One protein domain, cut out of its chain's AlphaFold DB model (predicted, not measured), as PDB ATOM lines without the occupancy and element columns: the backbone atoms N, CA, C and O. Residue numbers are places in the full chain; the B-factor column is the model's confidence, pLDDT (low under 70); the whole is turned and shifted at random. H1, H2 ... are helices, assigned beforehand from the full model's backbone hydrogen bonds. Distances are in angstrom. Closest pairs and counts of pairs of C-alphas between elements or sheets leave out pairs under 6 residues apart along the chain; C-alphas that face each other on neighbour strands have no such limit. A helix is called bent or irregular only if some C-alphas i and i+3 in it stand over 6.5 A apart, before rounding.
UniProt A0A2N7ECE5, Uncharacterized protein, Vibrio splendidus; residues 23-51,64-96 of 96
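Overview. This is residues 23 to 51 and 64 to 96 of the 96 residues of an uncharacterized protein of Vibrio splendidus (UniProt A0A2N7ECE5). Three helices make this small domain: H1 has H2 side by side with it, nearly parallel to it, and H3 crosses H1 obliquely on another of its sides, so that H2 and H3 both meet H1 but not each other. After H1, residues 43 to 51 fold back as an irregular stretch beside H1 and stop at a cut. The printed part has 62 residues with three named helices, in the order H1, H2, H3, and no named strand; the class is all helix. The whole is compact, with a radius of gyration of the C-alphas of 11.2 A, and rounded, with spans of 32 by 23 by 22 A.

Arrangement. H1, residues 29 to 42, touches both other helices. H2, residues 64 to 74, touches H1 with 5 pairs of C-alphas within 8 A. The closest C-alphas of the two are those of Leu 34 and Phe 66, 6.5 A apart. H1 and H2 run the same way at a shallow tilt of 6 degrees, with centres 11.2 A apart. H3, residues 81 to 94, touches H1 with 17 pairs of C-alphas within 8 A. Their closest C-alphas are those of Cys 35 and Cys 90, 5.0 A apart. H1 and H3 run opposite ways at a steep tilt of 47 degrees, and their centres are 9.8 A apart. H2 and H3 are apart, though they follow each other in the chain. In H1, H2 and H3 every pair of backbone O i and N i+4 is within hydrogen-bond range.

Along the chain. The printed part begins at Ala 23, and residues 23 to 28 come before H1. H1 has 14 residues, from C-alpha 29 at (-22.801, -19.486, 28.769) to C-alpha 42, a length of 20.0 A. H2 has 11 residues, begins with C-alpha 64 at (-36.603, -25.247, 29.245) and measures 15.6 A from first to last C-alpha. H3 has 14 residues and measures 20.1 A, ending with C-alpha 94 at (-19.399, -19.039, 39.986). No helix is bent or irregular.

Size, cuts and confidence. The two C-alphas farthest apart are those of Ser 27 and Gly 76, at 31.7 A. Residues 52 to 63 are cut out and not printed, and C-alphas 51 and 64 stand 16.7 A apart across the cut. The link from H1 to H2 is the one across the cut; the link from H2 to H3, with 6 residues between them, is short. The printed part ends at Ser 96, the chain's last residue. Mean pLDDT of the printed part is 84.1; residues 44 to 49 and 76 to 79 are under 70, where the model's confidence is low.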
ATOM      1  N   ALA A  23     -21.295 -30.213  34.360       96.81
ATOM      2  CA  ALA A  23     -20.293 -30.930  33.578       96.81
ATOM      3  C   ALA A  23     -19.902 -30.224  32.264       96.81
ATOM      4  O   ALA A  23     -18.915 -30.613  31.640       96.81
ATOM      5  N   LEU A  24     -20.634 -29.185  31.841       96.38
ATOM      6  CA  LEU A  24     -20.255 -28.377  30.679       96.38
ATOM      7  C   LEU A  24     -18.925 -27.650  30.922       96.38
ATOM      8  O   LEU A  24     -18.532 -27.389  32.064       96.38
ATOM      9  N   CYS A  25     -18.257 -27.267  29.831       95.38
ATOM     10  CA  CYS A  25     -17.061 -26.431  29.888       95.38
ATOM     11  C   CYS A  25     -17.321 -25.142  30.681       95.38
ATOM     12  O   CYS A  25     -18.387 -24.539  30.568       95.38
ATOM     13  N   ASP A  26     -16.318 -24.673  31.421       93.81
ATOM     14  CA  ASP A  26     -16.458 -23.475  32.257       93.81
ATOM     15  C   ASP A  26     -16.724 -22.203  31.448       93.81
ATOM     16  O   ASP A  26     -17.306 -21.264  31.967       93.81
ATOM     17  N   SER A  27     -16.377 -22.162  30.159       91.81
ATOM     18  CA  SER A  27     -16.716 -21.049  29.260       91.81
ATOM     19  C   SER A  27     -18.149 -21.102  28.709       91.81
ATOM     20  O   SER A  27     -18.568 -20.189  27.994       91.81
ATOM     21  N   HIS A  28     -18.913 -22.160  29.003       93.75
ATOM     22  CA  HIS A  28     -20.246 -22.355  28.444       93.75
ATOM     23  C   HIS A  28     -21.261 -21.403  29.086       93.75
ATOM     24  O   HIS A  28     -21.538 -21.473  30.283       93.75
ATOM     25  N   ARG A  29     -21.885 -20.537  28.280       91.62
ATOM     26  CA  ARG A  29     -22.801 -19.486  28.769       91.62
ATOM     27  C   ARG A  29     -23.984 -20.034  29.562       91.62
ATOM     28  O   ARG A  29     -24.324 -19.486  30.605       91.62
ATOM     29  N   ALA A  30     -24.573 -21.140  29.104       92.75
ATOM     30  CA  ALA A  30     -25.690 -21.774  29.805       92.75
ATOM     31  C   ALA A  30     -25.319 -22.223  31.228       92.75
ATOM     32  O   ALA A  30     -26.145 -22.110  32.128       92.75
ATOM     33  N   LYS A  31     -24.074 -22.674  31.447       94.88
ATOM     34  CA  LYS A  31     -23.589 -23.093  32.766       94.88
ATOM     35  C   LYS A  31     -23.567 -21.917  33.732       94.88
ATOM     36  O   LYS A  31     -24.153 -22.017  34.805       94.88
ATOM     37  N   HIS A  32     -22.975 -20.796  33.318       93.00
ATOM     38  CA  HIS A  32     -22.973 -19.540  34.081       93.00
ATOM     39  C   HIS A  32     -24.384 -19.084  34.432       93.00
ATOM     40  O   HIS A  32     -24.713 -18.935  35.606       93.00
ATOM     41  N   PHE A  33     -25.238 -18.937  33.421       92.50
ATOM     42  CA  PHE A  33     -26.590 -18.426  33.608       92.50
ATOM     43  C   PHE A  33     -27.439 -19.315  34.523       92.50
ATOM     44  O   PHE A  33     -28.038 -18.832  35.483       92.50
ATOM     45  N   LEU A  34     -27.477 -20.624  34.261       94.00
ATOM     46  CA  LEU A  34     -28.298 -21.547  35.040       94.00
ATOM     47  C   LEU A  34     -27.767 -21.721  36.461       94.00
ATOM     48  O   LEU A  34     -28.569 -21.781  37.388       94.00
ATOM     49  N   CYS A  35     -26.445 -21.744  36.661       93.62
ATOM     50  CA  CYS A  35     -25.876 -21.766  38.007       93.62
ATOM     51  C   CYS A  35     -26.239 -20.491  38.777       93.62
ATOM     52  O   CYS A  35     -26.639 -20.594  39.934       93.62
ATOM     53  N   ALA A  36     -26.169 -19.312  38.149       91.69
ATOM     54  CA  ALA A  36     -26.540 -18.051  38.792       91.69
ATOM     55  C   ALA A  36     -28.025 -18.026  39.186       91.69
ATOM     56  O   ALA A  36     -28.354 -17.690  40.326       91.69
ATOM     57  N   ILE A  37     -28.918 -18.459  38.287       90.44
ATOM     58  CA  ILE A  37     -30.349 -18.628  38.583       90.44
ATOM     59  C   ILE A  37     -30.558 -19.593  39.751       90.44
ATOM     60  O   ILE A  37     -31.294 -19.295  40.693       90.44
ATOM     61  N   PHE A  38     -29.912 -20.756  39.701       91.00
ATOM     62  CA  PHE A  38     -30.094 -21.796  40.702       91.00
ATOM     63  C   PHE A  38     -29.605 -21.330  42.080       91.00
ATOM     64  O   PHE A  38     -30.313 -21.483  43.077       91.00
ATOM     65  N   CYS A  39     -28.442 -20.678  42.143       90.19
ATOM     66  CA  CYS A  39     -27.931 -20.081  43.370       90.19
ATOM     67  C   CYS A  39     -28.841 -18.965  43.894       90.19
ATOM     68  O   CYS A  39     -29.114 -18.958  45.091       90.19
ATOM     69  N   ASN A  40     -29.371 -18.086  43.034       86.12
ATOM     70  CA  ASN A  40     -30.297 -17.020  43.444       86.12
ATOM     71  C   ASN A  40     -31.550 -17.574  44.151       86.12
ATOM     72  O   ASN A  40     -32.111 -16.939  45.043       86.12
ATOM     73  N   TYR A  41     -31.995 -18.772  43.770       81.50
ATOM     74  CA  TYR A  41     -33.204 -19.369  44.332       81.50
ATOM     75  C   TYR A  41     -32.969 -20.305  45.513       81.50
ATOM     76  O   TYR A  41     -33.838 -20.377  46.387       81.50
ATOM     77  N   TYR A  42     -31.834 -21.003  45.554       80.75
ATOM     78  CA  TYR A  42     -31.586 -22.068  46.530       80.75
ATOM     79  C   TYR A  42     -30.415 -21.800  47.484       80.75
ATOM     80  O   TYR A  42     -30.276 -22.509  48.481       80.75
ATOM     81  N   SER A  43     -29.596 -20.770  47.250       75.44
ATOM     82  CA  SER A  43     -28.563 -20.341  48.194       75.44
ATOM     83  C   SER A  43     -29.063 -19.163  49.030       75.44
ATOM     84  O   SER A  43     -29.551 -18.170  48.500       75.44
ATOM     85  N   ARG A  44     -28.940 -19.266  50.359       66.75
ATOM     86  CA  ARG A  44     -29.378 -18.208  51.291       66.75
ATOM     87  C   ARG A  44     -28.528 -16.940  51.208       66.75
ATOM     88  O   ARG A  44     -29.024 -15.873  51.540       66.75
ATOM     89  N   ASP A  45     -27.291 -17.074  50.735       65.00
ATOM     90  CA  ASP A  45     -26.275 -16.017  50.743       65.00
ATOM     91  C   ASP A  45     -25.852 -15.631  49.316       65.00
ATOM     92  O   ASP A  45     -24.688 -15.301  49.078       65.00
ATOM     93  N   TYR A  46     -26.752 -15.774  48.337       64.81
ATOM     94  CA  TYR A  46     -26.462 -15.481  46.935       64.81
ATOM     95  C   TYR A  46     -27.463 -14.485  46.353       64.81
ATOM     96  O   TYR A  46     -28.493 -14.847  45.791       64.81
ATOM     97  N   GLU A  47     -27.126 -13.205  46.468       58.41
ATOM     98  CA  GLU A  47     -27.860 -12.104  45.846       58.41
ATOM     99  C   GLU A  47     -27.116 -11.621  44.595       58.41
ATOM    100  O   GLU A  47     -26.577 -10.519  44.561       58.41
ATOM    101  N   GLN A  48     -27.062 -12.442  43.543       59.88
ATOM    102  CA  GLN A  48     -26.758 -11.907  42.211       59.88
ATOM    103  C   GLN A  48     -28.041 -11.560  41.471       59.88
ATOM    104  O   GLN A  48     -28.988 -12.348  41.424       59.88
ATOM    105  N   HIS A  49     -28.046 -10.376  40.864       67.12
ATOM    106  CA  HIS A  49     -29.078  -9.975  39.925       67.12
ATOM    107  C   HIS A  49     -28.902 -10.778  38.637       67.12
ATOM    108  O   HIS A  49     -27.893 -10.629  37.951       67.12
ATOM    109  N   VAL A  50     -29.862 -11.646  38.318       70.88
ATOM    110  CA  VAL A  50     -29.827 -12.369  37.049       70.88
ATOM    111  C   VAL A  50     -30.544 -11.560  35.981       70.88
ATOM    112  O   VAL A  50     -31.755 -11.349  36.042       70.88
ATOM    113  N   GLU A  51     -29.782 -11.123  34.983       79.88
ATOM    114  CA  GLU A  51     -30.316 -10.451  33.807       79.88
ATOM    115  C   GLU A  51     -30.978 -11.472  32.876       79.88
ATOM    116  O   GLU A  51     -30.313 -12.252  32.192       79.88
ATOM    117  N   GLN A  64     -35.603 -24.387  28.603       88.81
ATOM    118  CA  GLN A  64     -36.603 -25.247  29.245       88.81
ATOM    119  C   GLN A  64     -36.194 -25.619  30.675       88.81
ATOM    120  O   GLN A  64     -37.037 -25.635  31.576       88.81
ATOM    121  N   LEU A  65     -34.903 -25.857  30.906       91.38
ATOM    122  CA  LEU A  65     -34.378 -26.113  32.246       91.38
ATOM    123  C   LEU A  65     -34.518 -24.889  33.168       91.38
ATOM    124  O   LEU A  65     -34.927 -25.035  34.316       91.38
ATOM    125  N   PHE A  66     -34.288 -23.673  32.667       91.19
ATOM    126  CA  PHE A  66     -34.571 -22.439  33.411       91.19
ATOM    127  C   PHE A  66     -36.035 -22.361  33.875       91.19
ATOM    128  O   PHE A  66     -36.298 -22.107  35.051       91.19
ATOM    129  N   ILE A  67     -36.988 -22.625  32.974       88.81
ATOM    130  CA  ILE A  67     -38.422 -22.628  33.308       88.81
ATOM    131  C   ILE A  67     -38.699 -23.645  34.423       88.81
ATOM    132  O   ILE A  67     -39.387 -23.323  35.390       88.81
ATOM    133  N   ASN A  68     -38.109 -24.838  34.328       89.31
ATOM    134  CA  ASN A  68     -38.205 -25.868  35.359       89.31
ATOM    135  C   ASN A  68     -37.699 -25.386  36.719       89.31
ATOM    136  O   ASN A  68     -38.393 -25.562  37.716       89.31
ATOM    137  N   ILE A  69     -36.533 -24.738  36.765       89.31
ATOM    138  CA  ILE A  69     -35.961 -24.186  38.001       89.31
ATOM    139  C   ILE A  69     -36.921 -23.168  38.640       89.31
ATOM    140  O   ILE A  69     -37.180 -23.219  39.845       89.31
ATOM    141  N   VAL A  70     -37.498 -22.269  37.836       87.00
ATOM    142  CA  VAL A  70     -38.467 -21.270  38.312       87.00
ATOM    143  C   VAL A  70     -39.731 -21.945  38.856       87.00
ATOM    144  O   VAL A  70     -40.172 -21.627  39.963       87.00
ATOM    145  N   LEU A  71     -40.302 -22.906  38.124       84.56
ATOM    146  CA  LEU A  71     -41.487 -23.653  38.564       84.56
ATOM    147  C   LEU A  71     -41.223 -24.418  39.865       84.56
ATOM    148  O   LEU A  71     -42.055 -24.400  40.776       84.56
ATOM    149  N   HIS A  72     -40.054 -25.047  39.978       83.62
ATOM    150  CA  HIS A  72     -39.657 -25.826  41.148       83.62
ATOM    151  C   HIS A  72     -39.569 -24.957  42.409       83.62
ATOM    152  O   HIS A  72     -40.116 -25.319  43.454       83.62
ATOM    153  N   ARG A  73     -39.031 -23.735  42.286       78.56
ATOM    154  CA  ARG A  73     -39.046 -22.734  43.362       78.56
ATOM    155  C   ARG A  73     -40.466 -22.386  43.814       78.56
ATOM    156  O   ARG A  73     -40.735 -22.337  45.017       78.56
ATOM    157  N   HIS A  74     -41.372 -22.111  42.874       77.75
ATOM    158  CA  HIS A  74     -42.738 -21.678  43.191       77.75
ATOM    159  C   HIS A  74     -43.586 -22.768  43.853       77.75
ATOM    160  O   HIS A  74     -44.481 -22.446  44.631       77.75
ATOM    161  N   MET A  75     -43.276 -24.044  43.614       73.00
ATOM    162  CA  MET A  75     -43.945 -25.168  44.275       73.00
ATOM    163  C   MET A  75     -43.528 -25.364  45.742       73.00
ATOM    164  O   MET A  75     -44.122 -26.185  46.437       73.00
ATOM    165  N   GLY A  76     -42.556 -24.596  46.245       60.69
ATOM    166  CA  GLY A  76     -42.247 -24.557  47.673       60.69
ATOM    167  C   GLY A  76     -41.386 -25.716  48.176       60.69
ATOM    168  O   GLY A  76     -41.397 -25.982  49.376       60.69
ATOM    169  N   PHE A  77     -40.603 -26.362  47.304       62.22
ATOM    170  CA  PHE A  77     -39.590 -27.351  47.693       62.22
ATOM    171  C   PHE A  77     -38.414 -26.664  48.405       62.22
ATOM    172  O   PHE A  77     -37.333 -26.458  47.857       62.22
ATOM    173  N   ARG A  78     -38.658 -26.230  49.645       58.28
ATOM    174  CA  ARG A  78     -37.665 -25.635  50.538       58.28
ATOM    175  C   ARG A  78     -37.146 -26.718  51.479       58.28
ATOM    176  O   ARG A  78     -37.930 -27.309  52.212       58.28
ATOM    177  N   GLY A  79     -35.830 -26.922  51.500       59.22
ATOM    178  CA  GLY A  79     -35.176 -27.823  52.455       59.22
ATOM    179  C   GLY A  79     -34.830 -29.210  51.921       59.22
ATOM    180  O   GLY A  79     -34.450 -30.065  52.714       59.22
ATOM    181  N   ASP A  80     -34.913 -29.429  50.608       75.25
ATOM    182  CA  ASP A  80     -34.331 -30.623  50.004       75.25
ATOM    183  C   ASP A  80     -32.798 -30.534  50.080       75.25
ATOM    184  O   ASP A  80     -32.186 -29.594  49.557       75.25
ATOM    185  N   SER A  81     -32.173 -31.476  50.790       82.44
ATOM    186  CA  SER A  81     -30.723 -31.491  50.982       82.44
ATOM    187  C   SER A  81     -29.969 -31.582  49.661       82.44
ATOM    188  O   SER A  81     -28.881 -31.016  49.555       82.44
ATOM    189  N   GLU A  82     -30.546 -32.239  48.655       84.50
ATOM    190  CA  GLU A  82     -29.923 -32.406  47.342       84.50
ATOM    191  C   GLU A  82     -29.844 -31.069  46.598       84.50
ATOM    192  O   GLU A  82     -28.779 -30.691  46.107       84.50
ATOM    193  N   LEU A  83     -30.928 -30.284  46.615       87.06
ATOM    194  CA  LEU A  83     -30.961 -28.950  46.005       87.06
ATOM    195  C   LEU A  83     -29.986 -27.986  46.698       87.06
ATOM    196  O   LEU A  83     -29.305 -27.209  46.030       87.06
ATOM    197  N   CYS A  84     -29.854 -28.062  48.026       85.62
ATOM    198  CA  CYS A  84     -28.879 -27.262  48.778       85.62
ATOM    199  C   CYS A  84     -27.421 -27.633  48.446       85.62
ATOM    200  O   CYS A  84     -26.564 -26.751  48.309       85.62
ATOM    201  N   GLN A  85     -27.119 -28.928  48.313       88.50
ATOM    202  CA  GLN A  85     -25.785 -29.395  47.919       88.50
ATOM    203  C   GLN A  85     -25.453 -28.964  46.489       88.50
ATOM    204  O   GLN A  85     -24.370 -28.428  46.239       88.50
ATOM    205  N   LEU A  86     -26.404 -29.121  45.569       91.50
ATOM    206  CA  LEU A  86     -26.267 -28.688  44.185       91.50
ATOM    207  C   LEU A  86     -26.044 -27.170  44.091       91.50
ATOM    208  O   LEU A  86     -25.104 -26.728  43.434       91.50
ATOM    209  N   ALA A  87     -26.813 -26.370  44.836       90.44
ATOM    210  CA  ALA A  87     -26.641 -24.917  44.887       90.44
ATOM    211  C   ALA A  87     -25.257 -24.508  45.406       90.44
ATOM    212  O   ALA A  87     -24.669 -23.544  44.916       90.44
ATOM    213  N   SER A  88     -24.704 -25.257  46.365       90.25
ATOM    214  CA  SER A  88     -23.352 -25.014  46.882       90.25
ATOM    215  C   SER A  88     -22.278 -25.280  45.822       90.25
ATOM    216  O   SER A  88     -21.285 -24.558  45.747       90.25
ATOM    217  N   ARG A  89     -22.484 -26.284  44.965       93.62
ATOM    218  CA  ARG A  89     -21.580 -26.591  43.846       93.62
ATOM    219  C   ARG A  89     -21.680 -25.565  42.723       93.62
ATOM    220  O   ARG A  89     -20.643 -25.126  42.236       93.62
ATOM    221  N   CYS A  90     -22.894 -25.145  42.367       93.94
ATOM    222  CA  CYS A  90     -23.118 -24.026  41.453       93.94
ATOM    223  C   CYS A  90     -22.408 -22.762  41.953       93.94
ATOM    224  O   CYS A  90     -21.684 -22.133  41.188       93.94
ATOM    225  N   LYS A  91     -22.524 -22.449  43.250       92.38
ATOM    226  CA  LYS A  91     -21.861 -21.288  43.858       92.38
ATOM    227  C   LYS A  91     -20.343 -21.393  43.762       92.38
ATOM    228  O   LYS A  91     -19.702 -20.466  43.291       92.38
ATOM    229  N   LYS A  92     -19.772 -22.545  44.131       92.94
ATOM    230  CA  LYS A  92     -18.325 -22.780  44.022       92.94
ATOM    231  C   LYS A  92     -17.809 -22.542  42.601       92.94
ATOM    232  O   LYS A  92     -16.724 -21.999  42.446       92.94
ATOM    233  N   PHE A  93     -18.568 -22.956  41.588       93.94
ATOM    234  CA  PHE A  93     -18.214 -22.710  40.193       93.94
ATOM    235  C   PHE A  93     -18.239 -21.213  39.847       93.94
ATOM    236  O   PHE A  93     -17.299 -20.737  39.228       93.94
ATOM    237  N   LEU A  94     -19.269 -20.477  40.267       91.19
ATOM    238  CA  LEU A  94     -19.399 -19.039  39.986       91.19
ATOM    239  C   LEU A  94     -18.364 -18.177  40.727       91.19
ATOM    240  O   LEU A  94     -18.044 -17.088  40.262       91.19
ATOM    241  N   ASP A  95     -17.871 -18.657  41.869       89.75
ATOM    242  CA  ASP A  95     -16.843 -17.990  42.677       89.75
ATOM    243  C   ASP A  95     -15.401 -18.315  42.216       89.75
ATOM    244  O   ASP A  95     -14.453 -17.751  42.768       89.75
ATOM    245  N   SER A  96     -15.220 -19.249  41.266       85.50
ATOM    246  CA  SER A  96     -13.908 -19.662  40.722       85.50
ATOM    247  C   SER A  96     -13.453 -18.769  39.569       85.50
ATOM    248  O   SER A  96     -12.233 -18.487  39.515       85.50
TER     249      SER A  96